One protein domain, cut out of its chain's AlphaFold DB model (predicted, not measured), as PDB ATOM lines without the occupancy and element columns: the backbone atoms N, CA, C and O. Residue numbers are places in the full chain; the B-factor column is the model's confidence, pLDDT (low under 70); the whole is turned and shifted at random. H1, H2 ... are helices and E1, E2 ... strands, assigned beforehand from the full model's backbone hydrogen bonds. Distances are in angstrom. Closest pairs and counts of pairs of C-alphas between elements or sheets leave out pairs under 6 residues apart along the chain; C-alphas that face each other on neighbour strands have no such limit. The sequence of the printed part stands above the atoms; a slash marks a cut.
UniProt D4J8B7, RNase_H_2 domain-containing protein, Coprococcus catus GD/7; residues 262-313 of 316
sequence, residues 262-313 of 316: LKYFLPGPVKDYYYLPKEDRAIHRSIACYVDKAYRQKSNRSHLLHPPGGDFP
ATOM      1  N   LEU A 262      96.729 107.954 111.357       52.12
ATOM      2  CA  LEU A 262      97.053 109.259 111.915       52.12
ATOM      3  C   LEU A 262      95.961 109.679 112.895       52.12
ATOM      4  O   LEU A 262      94.889 110.124 112.512       52.12
ATOM      5  N   LYS A 263      96.236 109.541 114.186       58.84
ATOM      6  CA  LYS A 263      95.302 109.900 115.256       58.84
ATOM      7  C   LYS A 263      95.184 111.421 115.403       58.84
ATOM      8  O   LYS A 263      96.061 112.056 115.986       58.84
ATOM      9  N   TYR A 264      94.091 112.006 114.914       60.81
ATOM     10  CA  TYR A 264      93.797 113.433 115.076       60.81
ATOM     11  C   TYR A 264      92.829 113.665 116.240       60.81
ATOM     12  O   TYR A 264      91.752 113.068 116.296       60.81
ATOM     13  N   PHE A 265      93.197 114.562 117.158       72.19
ATOM     14  CA  PHE A 265      92.309 115.006 118.228       72.19
ATOM     15  C   PHE A 265      91.452 116.178 117.759       72.19
ATOM     16  O   PHE A 265      91.975 117.231 117.394       72.19
ATOM     17  N   LEU A 266      90.130 116.019 117.832       75.12
ATOM     18  CA  LEU A 266      89.207 117.124 117.585       75.12
ATOM     19  C   LEU A 266      89.461 118.268 118.593       75.12
ATOM     20  O   LEU A 266      89.609 118.005 119.790       75.12
ATOM     21  N   PRO A 267      89.522 119.531 118.136       75.31
ATOM     22  CA  PRO A 267      89.896 120.662 118.982       75.31
ATOM     23  C   PRO A 267      88.805 121.028 119.999       75.31
ATOM     24  O   PRO A 267      87.618 120.968 119.711       75.31
ATOM     25  N   GLY A 268      89.200 121.510 121.178       78.81
ATOM     26  CA  GLY A 268      88.264 122.012 122.190       78.81
ATOM     27  C   GLY A 268      87.785 120.955 123.197       78.81
ATOM     28  O   GLY A 268      88.259 119.818 123.215       78.81
ATOM     29  N   PRO A 269      86.901 121.334 124.134       82.62
ATOM     30  CA  PRO A 269      86.522 120.462 125.233       82.62
ATOM     31  C   PRO A 269      85.503 119.405 124.785       82.62
ATOM     32  O   PRO A 269      84.549 119.691 124.070       82.62
ATOM     33  N   VAL A 270      85.640 118.185 125.312       81.81
ATOM     34  CA  VAL A 270      84.788 117.010 125.019       81.81
ATOM     35  C   VAL A 270      83.281 117.305 125.072       81.81
ATOM     36  O   VAL A 270      82.509 116.747 124.297       81.81
ATOM     37  N   LYS A 271      82.857 118.202 125.970       84.44
ATOM     38  CA  LYS A 271      81.453 118.611 126.149       84.44
ATOM     39  C   LYS A 271      80.827 119.254 124.907       84.44
ATOM     40  O   LYS A 271      79.604 119.273 124.798       84.44
ATOM     41  N   ASP A 272      81.647 119.780 124.002       88.81
ATOM     42  CA  ASP A 272      81.188 120.415 122.769       88.81
ATOM     43  C   ASP A 272      80.939 119.400 121.646       88.81
ATOM     44  O   ASP A 272      80.521 119.780 120.552       88.81
ATOM     45  N   TYR A 273      81.113 118.105 121.925       88.19
ATOM     46  CA  TYR A 273      80.966 117.022 120.964       88.19
ATOM     47  C   TYR A 273      79.939 115.975 121.412       88.19
ATOM     48  O   TYR A 273      79.807 115.638 122.592       88.19
ATOM     49  N   TYR A 274      79.248 115.409 120.428       88.38
ATOM     50  CA  TYR A 274      78.464 114.182 120.542       88.38
ATOM     51  C   TYR A 274      79.123 113.094 119.699       88.38
ATOM     52  O   TYR A 274      79.709 113.393 118.666       88.38
ATOM     53  N   TYR A 275      79.021 111.840 120.124       89.44
ATOM     54  CA  TYR A 275      79.526 110.692 119.378       89.44
ATOM     55  C   TYR A 275      78.369 109.922 118.739       89.44
ATOM     56  O   TYR A 275      77.326 109.736 119.373       89.44
ATOM     57  N   LEU A 276      78.561 109.502 117.491       88.62
ATOM     58  CA  LEU A 276      77.632 108.704 116.701       88.62
ATOM     59  C   LEU A 276      78.150 107.257 116.635       88.62
ATOM     60  O   LEU A 276      79.116 107.011 115.915       88.62
ATOM     61  N   PRO A 277      77.552 106.299 117.372       86.06
ATOM     62  CA  PRO A 277      78.090 104.939 117.467       86.06
ATOM     63  C   PRO A 277      78.021 104.129 116.176       86.06
ATOM     64  O   PRO A 277      78.833 103.236 115.978       86.06
ATOM     65  N   LYS A 278      77.041 104.407 115.307       85.19
ATOM     66  CA  LYS A 278      76.891 103.664 114.047       85.19
ATOM     67  C   LYS A 278      77.939 104.066 113.014       85.19
ATOM     68  O   LYS A 278      78.312 103.245 112.188       85.19
ATOM     69  N   GLU A 279      78.388 105.313 113.059       80.94
ATOM     70  CA  GLU A 279      79.362 105.877 112.125       80.94
ATOM     71  C   GLU A 279      80.749 106.082 112.747       80.94
ATOM     72  O   GLU A 279      81.584 106.731 112.125       80.94
ATOM     73  N   ASP A 280      80.954 105.592 113.975       81.69
ATOM     74  CA  ASP A 280      82.188 105.694 114.764       81.69
ATOM     75  C   ASP A 280      82.860 107.078 114.691       81.69
ATOM     76  O   ASP A 280      84.047 107.227 114.407       81.69
ATOM     77  N   ARG A 281      82.071 108.143 114.894       82.31
ATOM     78  CA  ARG A 281      82.562 109.522 114.741       82.31
ATOM     79  C   ARG A 281      82.022 110.473 115.790       82.31
ATOM     80  O   ARG A 281      80.828 110.492 116.089       82.31
ATOM     81  N   ALA A 282      82.892 111.348 116.288       86.06
ATOM     82  CA  ALA A 282      82.475 112.529 117.031       86.06
ATOM     83  C   ALA A 282      82.111 113.688 116.088       86.06
ATOM     84  O   ALA A 282      82.810 113.968 115.116       86.06
ATOM     85  N   ILE A 283      81.018 114.381 116.408       85.12
ATOM     86  CA  ILE A 283      80.515 115.568 115.715       85.12
ATOM     87  C   ILE A 283      80.312 116.709 116.712       85.12
ATOM     88  O   ILE A 283      79.893 116.496 117.852       85.12
ATOM     89  N   HIS A 284      80.601 117.940 116.296       87.56
ATOM     90  CA  HIS A 284      80.401 119.107 117.153       87.56
ATOM     91  C   HIS A 284      78.903 119.345 117.412       87.56
ATOM     92  O   HIS A 284      78.047 119.082 116.560       87.56
ATOM     93  N   ARG A 285      78.568 119.889 118.584       84.00
ATOM     94  CA  ARG A 285      77.189 120.127 119.047       84.00
ATOM     95  C   ARG A 285      76.333 120.931 118.062       84.00
ATOM     96  O   ARG A 285      75.125 120.720 118.009       84.00
ATOM     97  N   SER A 286      76.957 121.821 117.283       85.00
ATOM     98  CA  SER A 286      76.290 122.650 116.267       85.00
ATOM     99  C   SER A 286      75.761 121.853 115.077       85.00
ATOM    100  O   SER A 286      74.875 122.332 114.384       85.00
ATOM    101  N   ILE A 287      76.300 120.656 114.839       81.88
ATOM    102  CA  ILE A 287      75.846 119.727 113.796       81.88
ATOM    103  C   ILE A 287      74.959 118.649 114.425       81.88
ATOM    104  O   ILE A 287      73.977 118.213 113.834       81.88
ATOM    105  N   ALA A 288      75.250 118.263 115.671       80.31
ATOM    106  CA  ALA A 288      74.481 117.259 116.396       80.31
ATOM    107  C   ALA A 288      73.005 117.639 116.599       80.31
ATOM    108  O   ALA A 288      72.190 116.754 116.843       80.31
ATOM    109  N   CYS A 289      72.631 118.921 116.508       80.12
ATOM    110  CA  CYS A 289      71.228 119.339 116.561       80.12
ATOM    111  C   CYS A 289      70.372 118.763 115.419       80.12
ATOM    112  O   CYS A 289      69.172 118.608 115.621       80.12
ATOM    113  N   TYR A 290      70.979 118.381 114.290       84.62
ATOM    114  CA  TYR A 290      70.301 117.759 113.146       84.62
ATOM    115  C   TYR A 290      70.253 116.224 113.216       84.62
ATOM    116  O   TYR A 290      69.733 115.585 112.307       84.62
ATOM    117  N   VAL A 291      70.787 115.620 114.285       85.62
ATOM    118  CA  VAL A 291      70.790 114.167 114.501       85.62
ATOM    119  C   VAL A 291      69.845 113.814 115.650       85.62
ATOM    120  O   VAL A 291      69.891 114.430 116.726       85.62
ATOM    121  N   ASP A 292      68.997 112.803 115.438       86.31
ATOM    122  CA  ASP A 292      68.078 112.310 116.467       86.31
ATOM    123  C   ASP A 292      68.855 111.924 117.736       86.31
ATOM    124  O   ASP A 292      69.932 111.324 117.682       86.31
ATOM    125  N   LYS A 293      68.298 112.272 118.899       84.81
ATOM    126  CA  LYS A 293      68.862 111.936 120.211       84.81
ATOM    127  C   LYS A 293      69.062 110.430 120.381       84.81
ATOM    128  O   LYS A 293      70.003 110.052 121.066       84.81
ATOM    129  N   ALA A 294      68.240 109.590 119.747       88.25
ATOM    130  CA  ALA A 294      68.395 108.135 119.796       88.25
ATOM    131  C   ALA A 294      69.686 107.628 119.116       88.25
ATOM    132  O   ALA A 294      70.148 106.532 119.430       88.25
ATOM    133  N   TYR A 295      70.283 108.415 118.213       85.06
ATOM    134  CA  TYR A 295      71.468 108.028 117.435       85.06
ATOM    135  C   TYR A 295      72.758 108.733 117.867       85.06
ATOM    136  O   TYR A 295      73.800 108.533 117.249       85.06
ATOM    137  N   ARG A 296      72.723 109.536 118.940       87.19
ATOM    138  CA  ARG A 296      73.905 110.237 119.460       87.19
ATOM    139  C   ARG A 296      74.055 110.076 120.965       87.19
ATOM    140  O   ARG A 296      73.086 110.147 121.712       87.19
ATOM    141  N   GLN A 297      75.296 109.964 121.423       91.31
ATOM    142  CA  GLN A 297      75.641 109.905 122.842       91.31
ATOM    143  C   GLN A 297      76.633 111.002 123.228       91.31
ATOM    144  O   GLN A 297      77.287 111.599 122.370       91.31
ATOM    145  N   LYS A 298      76.738 111.303 124.529       87.06
ATOM    146  CA  LYS A 298      77.752 112.245 125.022       87.06
ATOM    147  C   LYS A 298      79.140 111.724 124.653       87.06
ATOM    148  O   LYS A 298      79.432 110.544 124.842       87.06
ATOM    149  N   SER A 299      79.979 112.606 124.119       83.38
ATOM    150  CA  SER A 299      81.344 112.237 123.764       83.38
ATOM    151  C   SER A 299      82.213 112.037 125.015       83.38
ATOM    152  O   SER A 299      81.917 112.573 126.085       83.38
ATOM    153  N   ASN A 300      83.287 111.261 124.888       82.94
ATOM    154  CA  ASN A 300      84.330 111.091 125.901       82.94
ATOM    155  C   ASN A 300      85.705 111.358 125.252       82.94
ATOM    156  O   ASN A 300      85.789 111.577 124.046       82.94
ATOM    157  N   ARG A 301      86.793 111.357 126.032       75.81
ATOM    158  CA  ARG A 301      88.134 111.663 125.496       75.81
ATOM    159  C   ARG A 301      88.584 110.706 124.386       75.81
ATOM    160  O   ARG A 301      89.229 111.165 123.454       75.81
ATOM    161  N   SER A 302      88.233 109.421 124.462       76.44
ATOM    162  CA  SER A 302      88.577 108.443 123.422       76.44
ATOM    163  C   SER A 302      87.791 108.651 122.126       76.44
ATOM    164  O   SER A 302      88.323 108.377 121.065       76.44
ATOM    165  N   HIS A 303      86.573 109.198 122.183       77.31
ATOM    166  CA  HIS A 303      85.758 109.491 120.998       77.31
ATOM    167  C   HIS A 303      86.223 110.730 120.209       77.31
ATOM    168  O   HIS A 303      85.796 110.922 119.074       77.31
ATOM    169  N   LEU A 304      87.049 111.609 120.795       68.56
ATOM    170  CA  LEU A 304      87.616 112.776 120.092       68.56
ATOM    171  C   LEU A 304      88.861 112.415 119.270       68.56
ATOM    172  O   LEU A 304      89.424 113.292 118.618       68.56
ATOM    173  N   LEU A 305      89.281 111.152 119.321       63.31
ATOM    174  CA  LEU A 305      90.387 110.597 118.567       63.31
ATOM    175  C   LEU A 305      89.842 110.002 117.267       63.31
ATOM    176  O   LEU A 305      89.240 108.934 117.286       63.31
ATOM    177  N   HIS A 306      90.030 110.696 116.150       62.72
ATOM    178  CA  HIS A 306      89.691 110.161 114.828       62.72
ATOM    179  C   HIS A 306      90.912 109.448 114.236       62.72
ATOM    180  O   HIS A 306      91.990 110.049 114.253       62.72
ATOM    181  N   PRO A 307      90.777 108.219 113.704       54.59
ATOM    182  CA  PRO A 307      91.816 107.556 112.927       54.59
ATOM    183  C   PRO A 307      91.488 107.603 111.420       54.59
ATOM    184  O   PRO A 307      90.935 106.647 110.879       54.59
ATOM    185  N   PRO A 308      91.791 108.684 110.680       53.62
ATOM    186  CA  PRO A 308      91.923 108.571 109.236       53.62
ATOM    187  C   PRO A 308      93.094 107.625 108.918       53.62
ATOM    188  O   PRO A 308      94.257 107.936 109.186       53.62
ATOM    189  N   GLY A 309      92.779 106.450 108.371       52.31
ATOM    190  CA  GLY A 309      93.769 105.591 107.724       52.31
ATOM    191  C   GLY A 309      94.275 106.240 106.434       52.31
ATOM    192  O   GLY A 309      93.496 106.852 105.700       52.31
ATOM    193  N   GLY A 310      95.573 106.122 106.169       57.09
ATOM    194  CA  GLY A 310      96.207 106.640 104.960       57.09
ATOM    195  C   GLY A 310      97.687 106.272 104.890       57.09
ATOM    196  O   GLY A 310      98.281 105.853 105.885       57.09
ATOM    197  N   ASP A 311      98.279 106.436 103.711       47.12
ATOM    198  CA  ASP A 311      99.729 106.378 103.543       47.12
ATOM    199  C   ASP A 311     100.309 107.766 103.793       47.12
ATOM    200  O   ASP A 311      99.882 108.752 103.183       47.12
ATOM    201  N   PHE A 312     101.279 107.850 104.700       54.97
ATOM    202  CA  PHE A 312     101.891 109.115 105.082       54.97
ATOM    203  C   PHE A 312     103.405 109.049 104.863       54.97
ATOM    204  O   PHE A 312     104.035 108.029 105.166       54.97
ATOM    205  N   PRO A 313     104.029 110.131 104.366       47.94
ATOM    206  CA  PRO A 313     105.467 110.264 104.507       47.94
ATOM    207  C   PRO A 313     105.810 110.314 106.007       47.94
ATOM    208  O   PRO A 313     105.003 110.814 106.801       47.94
TER     209      PRO A 313
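This is residues 262 to 313 of the 316 residues of the protein "RNase_H_2 domain-containing protein" of Coprococcus catus GD/7 (UniProt D4J8B7). With little regular structure, a hairpin, E1 and E2, is the core, helices H1 and H2 near it and E3 far out. The 52 printed residues hold E1 E2 H1 H2 E3, mixed in class, 20 in named elements. It is only just compact, close to loose, radius of gyration of the C-alphas 11.7 A, spanning 39 by 22 by 17 A.

Find E1, residues 273 to 276, and E2, residues 281 to 284, an antiparallel hairpin; N 274 and O 283 are 2.9 A apart. H2, residues 301 to 304, comes closest to E2 with C-alphas 303 and 282, 6.0 A. H1, residues 285 to 288, and H2 are too short for O i to N i+4 pairs. E3, residues 309 to 312, is apart from these.

Find C-alpha 273 at (80.966, 117.022, 120.964); E1 runs 9.9 A. E3 ends at C-alpha 312, (101.891, 109.115, 105.082).

The printed part has no cut, a long link H1 to H2, and pLDDT under 70 at residues 262 to 264 and 304 to 313.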